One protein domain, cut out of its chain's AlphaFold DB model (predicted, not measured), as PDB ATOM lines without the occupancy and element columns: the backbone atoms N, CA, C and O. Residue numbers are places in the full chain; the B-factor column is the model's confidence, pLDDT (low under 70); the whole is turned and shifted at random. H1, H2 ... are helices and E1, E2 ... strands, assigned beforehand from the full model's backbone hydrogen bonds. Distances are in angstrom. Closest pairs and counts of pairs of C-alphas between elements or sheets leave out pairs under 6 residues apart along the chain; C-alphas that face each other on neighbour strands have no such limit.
ATOM      1  N   ILE A   3     267.961 135.994 182.865       71.81
ATOM      2  CA  ILE A   3     267.577 135.154 181.729       71.81
ATOM      3  C   ILE A   3     268.686 134.132 181.489       71.81
ATOM      4  O   ILE A   3     269.863 134.494 181.407       71.81
ATOM      5  N   GLU A   4     268.300 132.862 181.379       77.19
ATOM      6  CA  GLU A   4     269.210 131.762 181.075       77.19
ATOM      7  C   GLU A   4     269.001 131.270 179.642       77.19
ATOM      8  O   GLU A   4     267.889 130.918 179.247       77.19
ATOM      9  N   TYR A   5     270.089 131.175 178.881       80.62
ATOM     10  CA  TYR A   5     270.097 130.618 177.532       80.62
ATOM     11  C   TYR A   5     270.921 129.339 177.488       80.62
ATOM     12  O   TYR A   5     271.994 129.256 178.084       80.62
ATOM     13  N   THR A   6     270.456 128.337 176.743       82.88
ATOM     14  CA  THR A   6     271.226 127.111 176.502       82.88
ATOM     15  C   THR A   6     271.647 127.037 175.044       82.88
ATOM     16  O   THR A   6     270.810 126.980 174.150       82.88
ATOM     17  N   TRP A   7     272.952 126.983 174.801       86.94
ATOM     18  CA  TRP A   7     273.516 126.725 173.479       86.94
ATOM     19  C   TRP A   7     274.098 125.319 173.451       86.94
ATOM     20  O   TRP A   7     274.842 124.927 174.347       86.94
ATOM     21  N   VAL A   8     273.769 124.541 172.428       86.44
ATOM     22  CA  VAL A   8     274.242 123.165 172.274       86.44
ATOM     23  C   VAL A   8     275.240 123.102 171.127       86.44
ATOM     24  O   VAL A   8     274.897 123.381 169.979       86.44
ATOM     25  N   ILE A   9     276.470 122.684 171.428       87.25
ATOM     26  CA  ILE A   9     277.483 122.386 170.417       87.25
ATOM     27  C   ILE A   9     277.240 120.969 169.897       87.25
ATOM     28  O   ILE A   9     277.380 119.983 170.627       87.25
ATOM     29  N   LYS A  10     276.888 120.869 168.615       88.31
ATOM     30  CA  LYS A  10     276.700 119.608 167.896       88.31
ATOM     31  C   LYS A  10     277.885 119.350 166.977       88.31
ATOM     32  O   LYS A  10     278.135 120.123 166.057       88.31
ATOM     33  N   ALA A  11     278.588 118.246 167.205       91.31
ATOM     34  CA  ALA A  11     279.546 117.740 166.230       91.31
ATOM     35  C   ALA A  11     278.792 117.210 164.999       91.31
ATOM     36  O   ALA A  11     277.743 116.581 165.141       91.31
ATOM     37  N   LYS A  12     279.315 117.468 163.800       92.81
ATOM     38  CA  LYS A  12     278.781 116.945 162.531       92.81
ATOM     39  C   LYS A  12     279.545 115.718 162.035       92.81
ATOM     40  O   LYS A  12     279.041 114.980 161.193       92.81
ATOM     41  N   ASN A  13     280.734 115.479 162.578       94.88
ATOM     42  CA  ASN A  13     281.568 114.315 162.310       94.88
ATOM     43  C   ASN A  13     282.438 113.974 163.529       94.88
ATOM     44  O   ASN A  13     282.550 114.751 164.475       94.88
ATOM     45  N   THR A  14     283.090 112.812 163.486       95.81
ATOM     46  CA  THR A  14     284.115 112.419 164.465       95.81
ATOM     47  C   THR A  14     285.496 112.955 164.078       95.81
ATOM     48  O   THR A  14     285.748 113.206 162.892       95.81
ATOM     49  N   PRO A  15     286.421 113.105 165.045       96.00
ATOM     50  CA  PRO A  15     287.790 113.497 164.744       96.00
ATOM     51  C   PRO A  15     288.494 112.414 163.930       96.00
ATOM     52  O   PRO A  15     288.345 111.212 164.189       96.00
ATOM     53  N   LEU A  16     289.323 112.837 162.977       97.69
ATOM     54  CA  LEU A  16     290.237 111.924 162.306       97.69
ATOM     55  C   LEU A  16     291.289 111.437 163.302       97.69
ATOM     56  O   LEU A  16     291.733 112.161 164.187       97.69
ATOM     57  N   LEU A  17     291.741 110.202 163.141       97.31
ATOM     58  CA  LEU A  17     292.872 109.680 163.888       97.31
ATOM     59  C   LEU A  17     294.173 109.991 163.145       97.31
ATOM     60  O   LEU A  17     294.316 109.636 161.970       97.31
ATOM     61  N   LYS A  18     295.137 110.603 163.837       97.12
ATOM     62  CA  LYS A  18     296.495 110.830 163.332       97.12
ATOM     63  C   LYS A  18     297.281 109.526 163.444       97.12
ATOM     64  O   LYS A  18     297.732 109.134 164.520       97.12
ATOM     65  N   LYS A  19     297.390 108.801 162.333       95.56
ATOM     66  CA  LYS A  19     298.099 107.519 162.267       95.56
ATOM     67  C   LYS A  19     298.571 107.247 160.846       95.56
ATOM     68  O   LYS A  19     297.774 107.307 159.913       95.56
ATOM     69  N   LYS A  20     299.844 106.873 160.689       96.94
ATOM     70  CA  LYS A  20     300.402 106.448 159.400       96.94
ATOM     71  C   LYS A  20     299.743 105.157 158.915       96.94
ATOM     72  O   LYS A  20     299.614 104.190 159.669       96.94
ATOM     73  N   CYS A  21     299.321 105.149 157.659       97.75
ATOM     74  CA  CYS A  21     298.808 103.962 157.000       97.75
ATOM     75  C   CYS A  21     299.960 103.049 156.562       97.75
ATOM     76  O   CYS A  21     300.937 103.506 155.979       97.75
ATOM     77  N   ASN A  22     299.818 101.739 156.773       96.44
ATOM     78  CA  ASN A  22     300.818 100.758 156.333       96.44
ATOM     79  C   ASN A  22     300.656 100.345 154.856       96.44
ATOM     80  O   ASN A  22     301.422  99.523 154.369       96.44
ATOM     81  N   HIS A  23     299.648 100.878 154.156       97.19
ATOM     82  CA  HIS A  23     299.299 100.505 152.778       97.19
ATOM     83  C   HIS A  23     299.365 101.671 151.782       97.19
ATOM     84  O   HIS A  23     299.288 101.444 150.580       97.19
ATOM     85  N   CYS A  24     299.464 102.914 152.258       98.06
ATOM     86  CA  CYS A  24     299.554 104.107 151.415       98.06
ATOM     87  C   CYS A  24     300.256 105.243 152.174       98.06
ATOM     88  O   CYS A  24     300.662 105.071 153.320       98.06
ATOM     89  N   ASP A  25     300.353 106.414 151.555       97.81
ATOM     90  CA  ASP A  25     300.993 107.620 152.091       97.81
ATOM     91  C   ASP A  25     300.095 108.453 153.036       97.81
ATOM     92  O   ASP A  25     300.472 109.543 153.451       97.81
ATOM     93  N   SER A  26     298.891 107.977 153.370       97.56
ATOM     94  CA  SER A  26     297.988 108.679 154.290       97.56
ATOM     95  C   SER A  26     298.466 108.612 155.741       97.56
ATOM     96  O   SER A  26     298.871 107.556 156.228       97.56
ATOM     97  N   GLU A  27     298.272 109.707 156.470       97.56
ATOM     98  CA  GLU A  27     298.503 109.807 157.919       97.56
ATOM     99  C   GLU A  27     297.214 110.049 158.716       97.56
ATOM    100  O   GLU A  27     297.238 110.480 159.876       97.56
ATOM    101  N   ARG A  28     296.070 109.804 158.071       98.00
ATOM    102  CA  ARG A  28     294.741 110.023 158.636       98.00
ATOM    103  C   ARG A  28     293.827 108.827 158.419       98.00
ATOM    104  O   ARG A  28     293.814 108.199 157.352       98.00
ATOM    105  N   PHE A  29     293.031 108.546 159.444       98.56
ATOM    106  CA  PHE A  29     291.966 107.553 159.420       98.56
ATOM    107  C   PHE A  29     290.668 108.173 159.933       98.56
ATOM    108  O   PHE A  29     290.677 108.834 160.965       98.56
ATOM    109  N   HIS A  30     289.552 107.926 159.258       98.25
ATOM    110  CA  HIS A  30     288.229 108.319 159.735       98.25
ATOM    111  C   HIS A  30     287.574 107.173 160.515       98.25
ATOM    112  O   HIS A  30     287.842 105.996 160.238       98.25
ATOM    113  N   CYS A  31     286.724 107.501 161.491       98.12
ATOM    114  CA  CYS A  31     285.851 106.514 162.126       98.12
ATOM    115  C   CYS A  31     284.893 105.950 161.069       98.12
ATOM    116  O   CYS A  31     284.413 106.691 160.209       98.12
ATOM    117  N   SER A  32     284.633 104.643 161.088       98.12
ATOM    118  CA  SER A  32     283.630 104.038 160.202       98.12
ATOM    119  C   SER A  32     282.298 103.763 160.891       98.12
ATOM    120  O   SER A  32     281.495 103.032 160.319       98.12
ATOM    121  N   ASP A  33     282.138 104.223 162.132       98.25
ATOM    122  CA  ASP A  33     280.971 104.021 163.001       98.25
ATOM    123  C   ASP A  33     280.574 102.549 163.179       98.25
ATOM    124  O   ASP A  33     279.423 102.207 163.408       98.25
ATOM    125  N   LYS A  34     281.548 101.640 163.044       98.56
ATOM    126  CA  LYS A  34     281.325 100.193 163.106       98.56
ATOM    127  C   LYS A  34     282.197  99.562 164.163       98.56
ATOM    128  O   LYS A  34     283.381  99.883 164.266       98.56
ATOM    129  N   PHE A  35     281.644  98.585 164.857       98.56
ATOM    130  CA  PHE A  35     282.364  97.771 165.810       98.56
ATOM    131  C   PHE A  35     282.671  96.391 165.238       98.56
ATOM    132  O   PHE A  35     281.914  95.804 164.464       98.56
ATOM    133  N   ARG A  36     283.811  95.841 165.647       98.19
ATOM    134  CA  ARG A  36     284.121  94.421 165.507       98.19
ATOM    135  C   ARG A  36     284.053  93.797 166.886       98.19
ATOM    136  O   ARG A  36     284.862  94.141 167.740       98.19
ATOM    137  N   LEU A  37     283.132  92.860 167.065       97.44
ATOM    138  CA  LEU A  37     283.001  92.067 168.280       97.44
ATOM    139  C   LEU A  37     283.592  90.684 168.006       97.44
ATOM    140  O   LEU A  37     283.231  90.031 167.029       97.44
ATOM    141  N   ASN A  38     284.521  90.246 168.847       97.06
ATOM    142  CA  ASN A  38     285.136  88.928 168.757       97.06
ATOM    143  C   ASN A  38     285.046  88.231 170.108       97.06
ATOM    144  O   ASN A  38     285.815  88.524 171.023       97.06
ATOM    145  N   ALA A  39     284.095  87.313 170.228       93.25
ATOM    146  CA  ALA A  39     283.910  86.523 171.432       93.25
ATOM    147  C   ALA A  39     284.743  85.236 171.365       93.25
ATOM    148  O   ALA A  39     284.693  84.491 170.387       93.25
ATOM    149  N   GLN A  40     285.480  84.948 172.435       92.38
ATOM    150  CA  GLN A  40     286.189  83.692 172.631       92.38
ATOM    151  C   GLN A  40     285.876  83.140 174.026       92.38
ATOM    152  O   GLN A  40     286.364  83.635 175.045       92.38
ATOM    153  N   LYS A  41     285.091  82.057 174.070       90.00
ATOM    154  CA  LYS A  41     284.557  81.478 175.315       90.00
ATOM    155  C   LYS A  41     283.782  82.542 176.110       90.00
ATOM    156  O   LYS A  41     282.794  83.065 175.614       90.00
ATOM    157  N   LYS A  42     284.229  82.855 177.333       93.31
ATOM    158  CA  LYS A  42     283.601  83.842 178.227       93.31
ATOM    159  C   LYS A  42     284.117  85.268 178.035       93.31
ATOM    160  O   LYS A  42     283.600  86.173 178.681       93.31
ATOM    161  N   ASN A  43     285.141  85.456 177.206       96.62
ATOM    162  CA  ASN A  43     285.762  86.755 176.995       96.62
ATOM    163  C   ASN A  43     285.383  87.325 175.632       96.62
ATOM    164  O   ASN A  43     285.127  86.577 174.688       96.62
ATOM    165  N   ILE A  44     285.414  88.645 175.525       96.88
ATOM    166  CA  ILE A  44     285.161  89.371 174.291       96.88
ATOM    167  C   ILE A  44     286.200  90.474 174.095       96.88
ATOM    168  O   ILE A  44     286.597  91.164 175.035       96.88
ATOM    169  N   ASP A  45     286.633  90.613 172.849       97.75
ATOM    170  CA  ASP A  45     287.418  91.733 172.354       97.75
ATOM    171  C   ASP A  45     286.525  92.582 171.447       97.75
ATOM    172  O   ASP A  45     285.797  92.049 170.602       97.75
ATOM    173  N   ILE A  46     286.553  93.900 171.637       98.19
ATOM    174  CA  ILE A  46     285.713  94.842 170.895       98.19
ATOM    175  C   ILE A  46     286.581  95.975 170.374       98.19
ATOM    176  O   ILE A  46     287.273  96.651 171.141       98.19
ATOM    177  N   TRP A  47     286.511  96.205 169.067       98.62
ATOM    178  CA  TRP A  47     287.219  97.293 168.402       98.62
ATOM    179  C   TRP A  47     286.252  98.235 167.708       98.62
ATOM    180  O   TRP A  47     285.333  97.772 167.038       98.62
ATOM    181  N   LEU A  48     286.520  99.534 167.792       98.56
ATOM    182  CA  LEU A  48     285.967 100.536 166.893       98.56
ATOM    183  C   LEU A  48     286.802 100.545 165.608       98.56
ATOM    184  O   LEU A  48     288.037 100.612 165.633       98.56
ATOM    185  N   ILE A  49     286.129 100.419 164.473       98.56
ATOM    186  CA  ILE A  49     286.760 100.312 163.166       98.56
ATOM    187  C   ILE A  49     287.022 101.715 162.622       98.56
ATOM    188  O   ILE A  49     286.120 102.536 162.473       98.56
ATOM    189  N   TYR A  50     288.275 101.948 162.257       98.56
ATOM    190  CA  TYR A  50     288.741 103.117 161.530       98.56
ATOM    191  C   TYR A  50     289.171 102.720 160.121       98.56
ATOM    192  O   TYR A  50     289.603 101.589 159.862       98.56
ATOM    193  N   ARG A  51     289.073 103.661 159.187       98.62
ATOM    194  CA  ARG A  51     289.397 103.465 157.776       98.62
ATOM    195  C   ARG A  51     290.318 104.570 157.300       98.62
ATOM    196  O   ARG A  51     290.090 105.743 157.572       98.62
ATOM    197  N   CYS A  52     291.383 104.189 156.611       98.50
ATOM    198  CA  CYS A  52     292.302 105.143 156.014       98.50
ATOM    199  C   CYS A  52     291.532 106.053 155.051       98.50
ATOM    200  O   CYS A  52     290.823 105.542 154.186       98.50
ATOM    201  N   VAL A  53     291.726 107.370 155.151       98.12
ATOM    202  CA  VAL A  53     290.983 108.337 154.320       98.12
ATOM    203  C   VAL A  53     291.284 108.207 152.822       98.12
ATOM    204  O   VAL A  53     290.443 108.559 152.010       98.12
ATOM    205  N   LYS A  54     292.458 107.665 152.452       98.25
ATOM    206  CA  LYS A  54     292.842 107.414 151.050       98.25
ATOM    207  C   LYS A  54     292.500 106.009 150.537       98.25
ATOM    208  O   LYS A  54     291.768 105.867 149.572       98.25
ATOM    209  N   CYS A  55     293.057 104.957 151.150       98.06
ATOM    210  CA  CYS A  55     292.945 103.582 150.629       98.06
ATOM    211  C   CYS A  55     291.889 102.707 151.329       98.06
ATOM    212  O   CYS A  55     291.800 101.514 151.047       98.06
ATOM    213  N   HIS A  56     291.148 103.245 152.305       98.00
ATOM    214  CA  HIS A  56     290.153 102.520 153.114       98.00
ATOM    215  C   HIS A  56     290.667 101.266 153.848       98.00
ATOM    216  O   HIS A  56     289.877 100.464 154.374       98.00
ATOM    217  N   HIS A  57     291.992 101.107 153.958       98.06
ATOM    218  CA  HIS A  57     292.585 100.086 154.808       98.06
ATOM    219  C   HIS A  57     292.110 100.258 156.254       98.06
ATOM    220  O   HIS A  57     291.927 101.375 156.743       98.06
ATOM    221  N   ARG A  58     291.882  99.133 156.931       97.56
ATOM    222  CA  ARG A  58     291.274  99.104 158.257       97.56
ATOM    223  C   ARG A  58     292.315  99.268 159.357       97.56
ATOM    224  O   ARG A  58     293.294  98.536 159.396       97.56
ATOM    225  N   TYR A  59     292.009 100.120 160.322       97.81
ATOM    226  CA  TYR A  59     292.637 100.128 161.636       97.81
ATOM    227  C   TYR A  59     291.588  99.760 162.694       97.81
ATOM    228  O   TYR A  59     290.458 100.227 162.628       97.81
ATOM    229  N   ASN A  60     291.935  98.892 163.645       97.94
ATOM    230  CA  ASN A  60     291.035  98.475 164.724       97.94
ATOM    231  C   ASN A  60     291.482  99.149 166.021       97.94
ATOM    232  O   ASN A  60     292.484  98.743 166.608       97.94
ATOM    233  N   MET A  61     290.749 100.168 166.458       97.81
ATOM    234  CA  MET A  61     290.995 100.841 167.728       97.81
ATOM    235  C   MET A  61     290.314 100.056 168.848       97.81
ATOM    236  O   MET A  61     289.116  99.803 168.797       97.81
ATOM    237  N   THR A  62     291.074  99.620 169.845       98.12
ATOM    238  CA  THR A  62     290.577  98.764 170.928       98.12
ATOM    239  C   THR A  62     289.678  99.562 171.865       98.12
ATOM    240  O   THR A  62     290.119 100.549 172.449       98.12
ATOM    241  N   VAL A  63     288.436  99.112 172.035       97.44
ATOM    242  CA  VAL A  63     287.484  99.662 173.012       97.44
ATOM    243  C   VAL A  63     287.515  98.809 174.277       97.44
ATOM    244  O   VAL A  63     287.759  99.314 175.373       97.44
ATOM    245  N   PHE A  64     287.377  97.493 174.106       96.62
ATOM    246  CA  PHE A  64     287.492  96.506 175.173       96.62
ATOM    247  C   PHE A  64     288.442  95.385 174.758       96.62
ATOM    248  O   PHE A  64     288.406  94.925 173.618       96.62
ATOM    249  N   SER A  65     289.283  94.938 175.690       95.94
ATOM    250  CA  SER A  65     290.244  93.855 175.472       95.94
ATOM    251  C   SER A  65     290.072  92.800 176.551       95.94
ATOM    252  O   SER A  65     290.203  93.106 177.738       95.94
ATOM    253  N   ARG A  66     289.774  91.569 176.133       95.38
ATOM    254  CA  ARG A  66     289.713  90.362 176.970       95.38
ATOM    255  C   ARG A  66     288.847  90.507 178.225       95.38
ATOM    256  O   ARG A  66     289.159  89.915 179.257       95.38
ATOM    257  N   ILE A  67     287.747  91.251 178.137       96.25
ATOM    258  CA  ILE A  67     286.798  91.386 179.247       96.25
ATOM    259  C   ILE A  67     285.771  90.261 179.209       96.25
ATOM    260  O   ILE A  67     285.498  89.709 178.144       96.25
ATOM    261  N   ARG A  68     285.181  89.918 180.356       95.38
ATOM    262  CA  ARG A  68     284.085  88.942 180.386       95.38
ATOM    263  C   ARG A  68     282.871  89.522 179.676       95.38
ATOM    264  O   ARG A  68     282.501  90.656 179.963       95.38
ATOM    265  N   THR A  69     282.205  88.752 178.823       91.44
ATOM    266  CA  THR A  69     280.990  89.220 178.129       91.44
ATOM    267  C   THR A  69     279.923  89.698 179.119       91.44
ATOM    268  O   THR A  69     279.285  90.717 178.896       91.44
ATOM    269  N   GLU A  70     279.815  89.021 180.265       92.50
ATOM    270  CA  GLU A  70     278.903  89.348 181.373       92.50
ATOM    271  C   GLU A  70     279.198  90.700 182.052       92.50
ATOM    272  O   GLU A  70     278.341  91.233 182.746       92.50
ATOM    273  N   SER A  71     280.404  91.257 181.875       94.56
ATOM    274  CA  SER A  71     280.767  92.567 182.437       94.56
ATOM    275  C   SER A  71     280.256  93.749 181.609       94.56
ATOM    276  O   SER A  71     280.298  94.884 182.075       94.56
ATOM    277  N   ILE A  72     279.769  93.492 180.391       94.12
ATOM    278  CA  ILE A  72     279.143  94.501 179.538       94.12
ATOM    279  C   ILE A  72     277.639  94.451 179.794       94.12
ATOM    280  O   ILE A  72     277.026  93.385 179.705       94.12
ATOM    281  N   SER A  73     277.025  95.598 180.091       95.62
ATOM    282  CA  SER A  73     275.570  95.656 180.223       95.62
ATOM    283  C   SER A  73     274.898  95.241 178.910       95.62
ATOM    284  O   SER A  73     275.402  95.505 177.815       95.62
ATOM    285  N   LYS A  74     273.728  94.599 179.006       95.44
ATOM    286  CA  LYS A  74     272.975  94.140 177.828       95.44
ATOM    287  C   LYS A  74     272.654  95.288 176.864       95.44
ATOM    288  O   LYS A  74     272.686  95.098 175.654       95.44
ATOM    289  N   GLU A  75     272.384  96.474 177.400       96.94
ATOM    290  CA  GLU A  75     272.128  97.686 176.621       96.94
ATOM    291  C   GLU A  75     273.345  98.100 175.784       96.94
ATOM    292  O   GLU A  75     273.238  98.221 174.564       96.94
ATOM    293  N   ILE A  76     274.518  98.234 176.411       96.50
ATOM    294  CA  ILE A  76     275.754  98.596 175.708       96.50
ATOM    295  C   ILE A  76     276.135  97.510 174.703       96.50
ATOM    296  O   ILE A  76     276.495  97.817 173.571       96.50
ATOM    297  N   PHE A  77     275.995  96.235 175.070       96.31
ATOM    298  CA  PHE A  77     276.251  95.129 174.153       96.31
ATOM    299  C   PHE A  77     275.355  95.184 172.904       96.31
ATOM    300  O   PHE A  77     275.837  94.965 171.789       96.31
ATOM    301  N   ASN A  78     274.070  95.508 173.071       97.31
ATOM    302  CA  ASN A  78     273.136  95.662 171.957       97.31
ATOM    303  C   ASN A  78     273.510  96.855 171.069       97.31
ATOM    304  O   ASN A  78     273.571  96.686 169.854       97.31
ATOM    305  N   ARG A  79     273.826  98.020 171.653       98.19
ATOM    306  CA  ARG A  79     274.292  99.209 170.908       98.19
ATOM    307  C   ARG A  79     275.577  98.917 170.118       98.19
ATOM    308  O   ARG A  79     275.655  99.215 168.930       98.19
ATOM    309  N   LEU A  80     276.549  98.236 170.735       97.56
ATOM    310  CA  LEU A  80     277.782  97.783 170.072       97.56
ATOM    311  C   LEU A  80     277.488  96.834 168.903       97.56
ATOM    312  O   LEU A  80     278.056  96.984 167.825       97.56
ATOM    313  N   SER A  81     276.589  95.868 169.106       96.50
ATOM    314  CA  SER A  81     276.204  94.891 168.077       96.50
ATOM    315  C   SER A  81     275.427  95.528 166.921       96.50
ATOM    316  O   SER A  81     275.571  95.102 165.777       96.50
ATOM    317  N   ALA A  82     274.630  96.559 167.208       97.94
ATOM    318  CA  ALA A  82     273.856  97.311 166.226       97.94
ATOM    319  C   ALA A  82     274.685  98.351 165.453       97.94
ATOM    320  O   ALA A  82     274.177  98.915 164.489       97.94
ATOM    321  N   ASN A  83     275.955  98.574 165.821       98.19
ATOM    322  CA  ASN A  83     276.766  99.689 165.321       98.19
ATOM    323  C   ASN A  83     276.095 101.048 165.565       98.19
ATOM    324  O   ASN A  83     275.989 101.868 164.661       98.19
ATOM    325  N   ASP A  84     275.622 101.256 166.794       98.19
ATOM    326  CA  ASP A  84     275.044 102.523 167.229       98.19
ATOM    327  C   ASP A  84     276.033 103.682 167.015       98.19
ATOM    328  O   ASP A  84     277.136 103.681 167.573       98.19
ATOM    329  N   THR A  85     275.642 104.653 166.185       96.44
ATOM    330  CA  THR A  85     276.499 105.775 165.781       96.44
ATOM    331  C   THR A  85     276.877 106.645 166.972       96.44
ATOM    332  O   THR A  85     278.049 106.988 167.119       96.44
ATOM    333  N   ASP A  86     275.925 106.939 167.859       94.69
ATOM    334  CA  ASP A  86     276.180 107.769 169.038       94.69
ATOM    335  C   ASP A  86     277.229 107.112 169.941       94.69
ATOM    336  O   ASP A  86     278.203 107.756 170.330       94.69
ATOM    337  N   LEU A  87     277.125 105.797 170.170       96.50
ATOM    338  CA  LEU A  87     278.127 105.055 170.936       96.50
ATOM    339  C   LEU A  87     279.495 105.029 170.238       96.50
ATOM    340  O   LEU A  87     280.538 105.116 170.890       96.50
ATOM    341  N   ALA A  88     279.524 104.890 168.910       97.69
ATOM    342  CA  ALA A  88     280.769 104.971 168.150       97.69
ATOM    343  C   ALA A  88     281.439 106.339 168.323       97.69
ATOM    344  O   ALA A  88     282.656 106.409 168.514       97.69
ATOM    345  N   TRP A  89     280.648 107.408 168.321       96.44
ATOM    346  CA  TRP A  89     281.129 108.768 168.506       96.44
ATOM    347  C   TRP A  89     281.607 109.006 169.937       96.44
ATOM    348  O   TRP A  89     282.698 109.547 170.110       96.44
ATOM    349  N   GLU A  90     280.896 108.510 170.954       95.06
ATOM    350  CA  GLU A  90     281.358 108.523 172.350       95.06
ATOM    351  C   GLU A  90     282.788 107.951 172.461       95.06
ATOM    352  O   GLU A  90     283.687 108.586 173.024       95.06
ATOM    353  N   TYR A  91     283.055 106.793 171.843       96.00
ATOM    354  CA  TYR A  91     284.395 106.195 171.850       96.00
ATOM    355  C   TYR A  91     285.410 106.915 170.953       96.00
ATOM    356  O   TYR A  91     286.590 106.966 171.315       96.00
ATOM    357  N   ALA A  92     284.989 107.486 169.822       96.00
ATOM    358  CA  ALA A  92     285.858 108.254 168.930       96.00
ATOM    359  C   ALA A  92     286.329 109.571 169.571       96.00
ATOM    360  O   ALA A  92     287.490 109.963 169.408       96.00
ATOM    361  N   PHE A  93     285.456 110.228 170.342       94.50
ATOM    362  CA  PHE A  93     285.753 111.450 171.087       94.50
ATOM    363  C   PHE A  93     286.425 111.190 172.444       94.50
ATOM    364  O   PHE A  93     287.145 112.068 172.925       94.50
ATOM    365  N   SER A  94     286.311 109.985 173.009       93.75
ATOM    366  CA  SER A  94     286.905 109.631 174.303       93.75
ATOM    367  C   SER A  94     288.435 109.732 174.329       93.75
ATOM    368  O   SER A  94     289.164 109.013 173.630       93.75
ATOM    369  N   ARG A  95     288.945 110.586 175.224       91.81
ATOM    370  CA  ARG A  95     290.383 110.706 175.498       91.81
ATOM    371  C   ARG A  95     290.961 109.423 176.088       91.81
ATOM    372  O   ARG A  95     292.063 109.029 175.710       91.81
ATOM    373  N   GLU A  96     290.223 108.752 176.965       92.44
ATOM    374  CA  GLU A  96     290.671 107.504 177.587       92.44
ATOM    375  C   GLU A  96     290.836 106.377 176.564       92.44
ATOM    376  O   GLU A  96     291.835 105.653 176.603       92.44
ATOM    377  N   THR A  97     289.918 106.253 175.600       94.25
ATOM    378  CA  THR A  97     290.057 105.268 174.517       94.25
ATOM    379  C   THR A  97     291.296 105.568 173.674       94.25
ATOM    380  O   THR A  97     292.084 104.663 173.392       94.25
ATOM    381  N   ARG A  98     291.536 106.839 173.323       94.12
ATOM    382  CA  ARG A  98     292.746 107.256 172.594       94.12
ATOM    383  C   ARG A  98     294.029 106.954 173.367       94.12
ATOM    384  O   ARG A  98     294.947 106.352 172.808       94.12
ATOM    385  N   ARG A  99     294.058 107.274 174.663       93.94
ATOM    386  CA  ARG A  99     295.188 107.002 175.565       93.94
ATOM    387  C   ARG A  99     295.522 105.511 175.620       93.94
ATOM    388  O   ARG A  99     296.677 105.146 175.445       93.94
ATOM    389  N   LYS A 100     294.518 104.639 175.777       95.06
ATOM    390  CA  LYS A 100     294.701 103.171 175.788       95.06
ATOM    391  C   LYS A 100     295.274 102.615 174.482       95.06
ATOM    392  O   LYS A 100     295.892 101.556 174.495       95.06
ATOM    393  N   ASN A 101     295.065 103.312 173.367       96.38
ATOM    394  CA  ASN A 101     295.530 102.899 172.046       96.38
ATOM    395  C   ASN A 101     296.799 103.635 171.587       96.38
ATOM    396  O   ASN A 101     297.208 103.433 170.443       96.38
ATOM    397  N   ASN A 102     297.403 104.481 172.435       95.06
ATOM    398  CA  ASN A 102     298.511 105.371 172.063       95.06
ATOM    399  C   ASN A 102     298.229 106.116 170.747       95.06
ATOM    400  O   ASN A 102     299.051 106.131 169.830       95.06
ATOM    401  N   ALA A 103     297.017 106.655 170.627       93.69
ATOM    402  CA  ALA A 103     296.515 107.261 169.405       93.69
ATOM    403  C   ALA A 103     296.171 108.736 169.639       93.69
ATOM    404  O   ALA A 103     295.695 109.106 170.712       93.69
ATOM    405  N   GLU A 104     296.386 109.575 168.630       95.06
ATOM    406  CA  GLU A 104     296.087 111.007 168.684       95.06
ATOM    407  C   GLU A 104     294.919 111.334 167.747       95.06
ATOM    408  O   GLU A 104     294.835 110.800 166.639       95.06
ATOM    409  N   ALA A 105     294.004 112.193 168.198       94.75
ATOM    410  CA  ALA A 105     292.921 112.721 167.373       94.75
ATOM    411  C   ALA A 105     293.314 114.065 166.758       94.75
ATOM    412  O   ALA A 105     293.955 114.897 167.396       94.75
ATOM    413  N   ASP A 106     292.880 114.276 165.527       95.12
ATOM    414  CA  ASP A 106     292.836 115.563 164.860       95.12
ATOM    415  C   ASP A 106     291.513 116.241 165.229       95.12
ATOM    416  O   ASP A 106     290.481 115.982 164.616       95.12
ATOM    417  N   LEU A 107     291.505 117.015 166.319       90.75
ATOM    418  CA  LEU A 107     290.286 117.694 166.779       90.75
ATOM    419  C   LEU A 107     289.892 118.843 165.841       90.75
ATOM    420  O   LEU A 107     288.706 119.108 165.685       90.75
ATOM    421  N   ASP A 108     290.863 119.439 165.147       91.62
ATOM    422  CA  ASP A 108     290.631 120.497 164.158       91.62
ATOM    423  C   ASP A 108     289.884 119.978 162.919       91.62
ATOM    424  O   ASP A 108     289.317 120.755 162.156       91.62
ATOM    425  N   SER A 109     289.842 118.654 162.717       93.56
ATOM    426  CA  SER A 109     289.064 118.042 161.640       93.56
ATOM    427  C   SER A 109     287.573 117.913 161.967       93.56
ATOM    428  O   SER A 109     286.839 117.312 161.180       93.56
ATOM    429  N   VAL A 110     287.129 118.326 163.155       93.88
ATOM    430  CA  VAL A 110     285.732 118.207 163.576       93.88
ATOM    431  C   VAL A 110     284.977 119.469 163.192       93.88
ATOM    432  O   VAL A 110     285.322 120.574 163.597       93.88
ATOM    433  N   GLU A 111     283.903 119.294 162.436       92.69
ATOM    434  CA  GLU A 111     282.963 120.358 162.137       92.69
ATOM    435  C   GLU A 111     281.919 120.460 163.247       92.69
ATOM    436  O   GLU A 111     281.285 119.474 163.639       92.69
ATOM    437  N   TYR A 112     281.705 121.682 163.726       88.12
ATOM    438  CA  TYR A 112     280.749 121.985 164.782       88.12
ATOM    439  C   TYR A 112     279.611 122.857 164.251       88.12
ATOM    440  O   TYR A 112     279.805 123.750 163.427       88.12
ATOM    441  N   GLY A 113     278.401 122.590 164.728       87.19
ATOM    442  CA  GLY A 113     277.260 123.491 164.643       87.19
ATOM    443  C   GLY A 113     276.858 123.952 166.037       87.19
ATOM    444  O   GLY A 113     276.975 123.193 166.999       87.19
ATOM    445  N   ILE A 114     276.363 125.181 166.142       87.31
ATOM    446  CA  ILE A 114     275.759 125.696 167.370       87.31
ATOM    447  C   ILE A 114     274.252 125.691 167.153       87.31
ATOM    448  O   ILE A 114     273.761 126.286 166.199       87.31
ATOM    449  N   GLN A 115     273.530 124.993 168.022       84.69
ATOM    450  CA  GLN A 115     272.085 125.117 168.129       84.69
ATOM    451  C   GLN A 115     271.783 126.027 169.316       84.69
ATOM    452  O   GLN A 115     272.225 125.750 170.430       84.69
ATOM    453  N   PHE A 116     271.040 127.095 169.074       82.19
ATOM    454  CA  PHE A 116     270.623 128.057 170.083       82.19
ATOM    455  C   PHE A 116     269.147 128.386 169.879       82.19
ATOM    456  O   PHE A 116     268.643 128.296 168.758       82.19
ATOM    457  N   ASP A 117     268.471 128.754 170.959       72.31
ATOM    458  CA  ASP A 117     267.144 129.347 170.870       72.31
ATOM    459  C   ASP A 117     267.312 130.799 170.394       72.31
ATOM    460  O   ASP A 117     268.115 131.547 170.961       72.31
ATOM    461  N   GLU A 118     266.633 131.182 169.309       66.94
ATOM    462  CA  GLU A 118     266.681 132.556 168.802       66.94
ATOM    463  C   GLU A 118     266.090 133.508 169.842       66.94
ATOM    464  O   GLU A 118     264.948 133.355 170.278       66.94
ATOM    465  N   VAL A 119     266.880 134.506 170.228       65.69
ATOM    466  CA  VAL A 119     266.457 135.548 171.160       65.69
ATOM    467  C   VAL A 119     266.233 136.820 170.355       65.69
ATOM    468  O   VAL A 119     267.193 137.324 169.762       65.69
ATOM    469  N   PRO A 120     265.004 137.359 170.313       66.25
ATOM    470  CA  PRO A 120     264.751 138.640 169.673       66.25
ATOM    471  C   PRO A 120     265.606 139.727 170.327       66.25
ATOM    472  O   PRO A 120     265.634 139.853 171.555       66.25
ATOM    473  N   ILE A 121     266.302 140.518 169.508       64.69
ATOM    474  CA  ILE A 121     267.198 141.591 169.967       64.69
ATOM    475  C   ILE A 121     266.441 142.579 170.869       64.69
ATOM    476  O   ILE A 121     267.002 143.119 171.821       64.69
ATOM    477  N   GLU A 122     265.142 142.760 170.638       65.38
ATOM    478  CA  GLU A 122     264.274 143.627 171.429       65.38
ATOM    479  C   GLU A 122     264.160 143.167 172.888       65.38
ATOM    480  O   GLU A 122     264.049 144.012 173.769       65.38
ATOM    481  N   GLN A 123     264.237 141.864 173.177       61.31
ATOM    482  CA  GLN A 123     264.215 141.336 174.551       61.31
ATOM    483  C   GLN A 123     265.566 141.495 175.256       61.31
ATOM    484  O   GLN A 123     265.608 141.619 176.475       61.31
ATOM    485  N   ILE A 124     266.662 141.543 174.492       63.12
ATOM    486  CA  ILE A 124     268.013 141.798 175.014       63.12
ATOM    487  C   ILE A 124     268.176 143.283 175.377       63.12
ATOM    488  O   ILE A 124     268.864 143.613 176.336       63.12
ATOM    489  N   ILE A 125     267.540 144.183 174.616       63.69
ATOM    490  CA  ILE A 125     267.660 145.641 174.785       63.69
ATOM    491  C   ILE A 125     266.612 146.211 175.757       63.69
ATOM    492  O   ILE A 125     266.876 147.222 176.400       63.69
ATOM    493  N   SER A 126     265.425 145.598 175.862       60.66
ATOM    494  CA  SER A 126     264.321 146.105 176.699       60.66
ATOM    495  C   SER A 126     264.244 145.504 178.107       60.66
ATOM    496  O   SER A 126     263.390 145.916 178.889       60.66
ATOM    497  N   GLY A 127     265.106 144.538 178.437       57.53
ATOM    498  CA  GLY A 127     265.115 143.899 179.751       57.53
ATOM    499  C   GLY A 127     265.806 144.756 180.812       57.53
ATOM    500  O   GLY A 127     266.986 145.067 180.674       57.53
ATOM    501  N   ASP A 128     265.116 145.036 181.922       58.06
ATOM    502  CA  ASP A 128     265.691 145.503 183.205       58.06
ATOM    503  C   ASP A 128     266.590 144.423 183.872       58.06
ATOM    504  O   ASP A 128     266.694 144.314 185.097       58.06
ATOM    505  N   ASP A 129     267.202 143.546 183.075       59.66
ATOM    506  CA  ASP A 129     267.964 142.399 183.541       59.66
ATOM    507  C   ASP A 129     269.444 142.754 183.679       59.66
ATOM    508  O   ASP A 129     270.174 142.925 182.708       59.66
ATOM    509  N   GLU A 130     269.897 142.828 184.932       66.44
ATOM    510  CA  GLU A 130     271.282 143.142 185.299       66.44
ATOM    511  C   GLU A 130     272.291 142.071 184.841       66.44
ATOM    512  O   GLU A 130     273.494 142.335 184.799       66.44
ATOM    513  N   MET A 131     271.832 140.854 184.508       67.44
ATOM    514  CA  MET A 131     272.704 139.735 184.144       67.44
ATOM    515  C   MET A 131     272.008 138.696 183.250       67.44
ATOM    516  O   MET A 131     270.957 138.153 183.593       67.44
ATOM    517  N   MET A 132     272.660 138.349 182.136       75.19
ATOM    518  CA  MET A 132     272.289 137.230 181.259       75.19
ATOM    519  C   MET A 132     273.281 136.079 181.443       75.19
ATOM    520  O   MET A 132     274.492 136.313 181.497       75.19
ATOM    521  N   SER A 133     272.801 134.836 181.507       77.12
ATOM    522  CA  SER A 133     273.657 133.648 181.596       77.12
ATOM    523  C   SER A 133     273.520 132.772 180.347       77.12
ATOM    524  O   SER A 133     272.427 132.526 179.841       77.12
ATOM    525  N   PHE A 134     274.653 132.288 179.834       80.44
ATOM    526  CA  PHE A 134     274.707 131.367 178.700       80.44
ATOM    527  C   PHE A 134     275.338 130.053 179.151       80.44
ATOM    528  O   PHE A 134     276.495 130.013 179.569       80.44
ATOM    529  N   THR A 135     274.586 128.964 179.040       82.81
ATOM    530  CA  THR A 135     275.063 127.609 179.309       82.81
ATOM    531  C   THR A 135     275.405 126.923 177.997       82.81
ATOM    532  O   THR A 135     274.523 126.622 177.192       82.81
ATOM    533  N   ILE A 136     276.689 126.628 177.792       84.00
ATOM    534  CA  ILE A 136     277.160 125.875 176.627       84.00
ATOM    535  C   ILE A 136     277.163 124.383 176.970       84.00
ATOM    536  O   ILE A 136     277.944 123.922 177.802       84.00
ATOM    537  N   LYS A 137     276.303 123.610 176.307       83.44
ATOM    538  CA  LYS A 137     276.253 122.150 176.419       83.44
ATOM    539  C   LYS A 137     277.058 121.504 175.301       83.44
ATOM    540  O   LYS A 137     276.806 121.729 174.118       83.44
ATOM    541  N   CYS A 138     277.996 120.653 175.694       79.56
ATOM    542  CA  CYS A 138     278.824 119.853 174.802       79.56
ATOM    543  C   CYS A 138     278.459 118.377 174.968       79.56
ATOM    544  O   CYS A 138     278.518 117.862 176.081       79.56
ATOM    545  N   LEU A 139     278.085 117.697 173.881       74.56
ATOM    546  CA  LEU A 139     277.711 116.273 173.932       74.56
ATOM    547  C   LEU A 139     278.917 115.333 174.053       74.56
ATOM    548  O   LEU A 139     278.767 114.195 174.485       74.56
TER     549      LEU A 139
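AT A GLANCE: This is residues 3 to 139 of the 145 residues of an uncharacterized protein of Chryseobacterium sp. 1_F178 (UniProt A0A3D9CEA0). A strongly curled sheet of five antiparallel strands, with H1 and H2 packed on one of its faces and H3 beside it, makes one lobe, and a narrow arm of three strands, E7, E1 and E8, reaches away from it with H4 at its far end. The printed part has 137 residues with four named helices and eight named strands, in the order E1 E2 E3 E4 E5 H1 H2 H3 E6 E7 H4 E8. The larger sheet runs E5 E4 E3 E2 E6, and the smaller one, E7 E1 E8, is mixed. The class is mixed, helices and strands; the whole is loose, with a radius of gyration of the C-alphas of 20.1 A, and elongated, with spans of 66 by 41 by 23 A.

HOW THE PARTS SIT: The larger sheet has the edge strands E5, residues 58 to 68, and E6, residues 104 to 106, and the inner strands E4, residues 43 to 52, E3, residues 28 to 40, and E2, residues 16 to 18. It is strongly twisted and curled like part of a barrel: from edge to edge the strands' lines turn by 132 degrees and the way across it turns by 149 degrees. E2 E3 E4 E5 form a meander, each strand the antiparallel neighbour of the one before. E3 bends by 75 degrees at residue 33, and its pairing is staggered, with E2 over residues 28 to 29 and with E4 over residues 29 to 40. E5 bends by 55 degrees at residue 63. Within hydrogen-bond range are N 48 and O 61 of E4 and E5, 2.8 A, N 38 and O 45 of E3 and E4, 2.8 A, N 17 and O 29 of E2 and E3, 2.8 A, and N 18 and O 104 of E2 and E6, 2.8 A. H2, residues 85 to 93, is on this sheet at a height of 8.6 A and runs across the strands, at 83 degrees to E4 on the local plane. Its closest C-alphas to E3 are those of Ala 88 and Asp 33, 5.2 A apart. H1, residues 74 to 82, is on the same face and stands up from the sheet over E3, its line rising 56 degrees; the closest C-alphas, of Leu 80 and Phe 35, are 6.3 A apart. H1 and H2 are close but not clearly touching, with the C-alphas of Arg 79 and Leu 87 7.0 A apart, and about perpendicular at 85 degrees. H3, residues 95 to 100, stands at the sheet's level; its closest C-alpha pair with E5 is Thr 97 and Val 63, 6.3 A. In the smaller sheet, E1, residues 3 to 11, is the inner strand. E8, residues 131 to 138, is parallel to it at 22 degrees, with N 7 and O 135 2.9 A apart; E7, residues 112 to 116, is antiparallel at 155 degrees, with N 10 and O 113 2.8 A apart. E1 and E2 are apart, as are E6 and E7. H4, residues 121 to 126, is on neither sheet. In H1, H2, H3 and H4 every O i to N i+4 pair is within hydrogen-bond range.

IN THESE COORDINATES: E1 begins at C-alpha 3, (267.577, 135.154, 181.729), and is 26.2 A long. E3 is 31.0 A, E4 28.7 A, E5 25.4 A and E8 22.8 A; E8 ends at C-alpha 138, (278.824, 119.853, 174.802). H1 and H2 are each 12.1 A long, and H2 begins at C-alpha 85, (276.499, 105.775, 165.781). E7 is 12.9 A long, H3 8.7 A, H4 8.6 A, E6 6.8 A and E2 6.4 A.

THE WHOLE: The C-alphas farthest apart, of Lys 41 and Ser 126, are 67.7 A apart. The printed part has no cut and no long link; the link from E2 to E3 is short and the others are tight. The mean pLDDT of the printed part is 90.5, and residues 118 to 131, of which 121 to 126 belong to H4, are under 70.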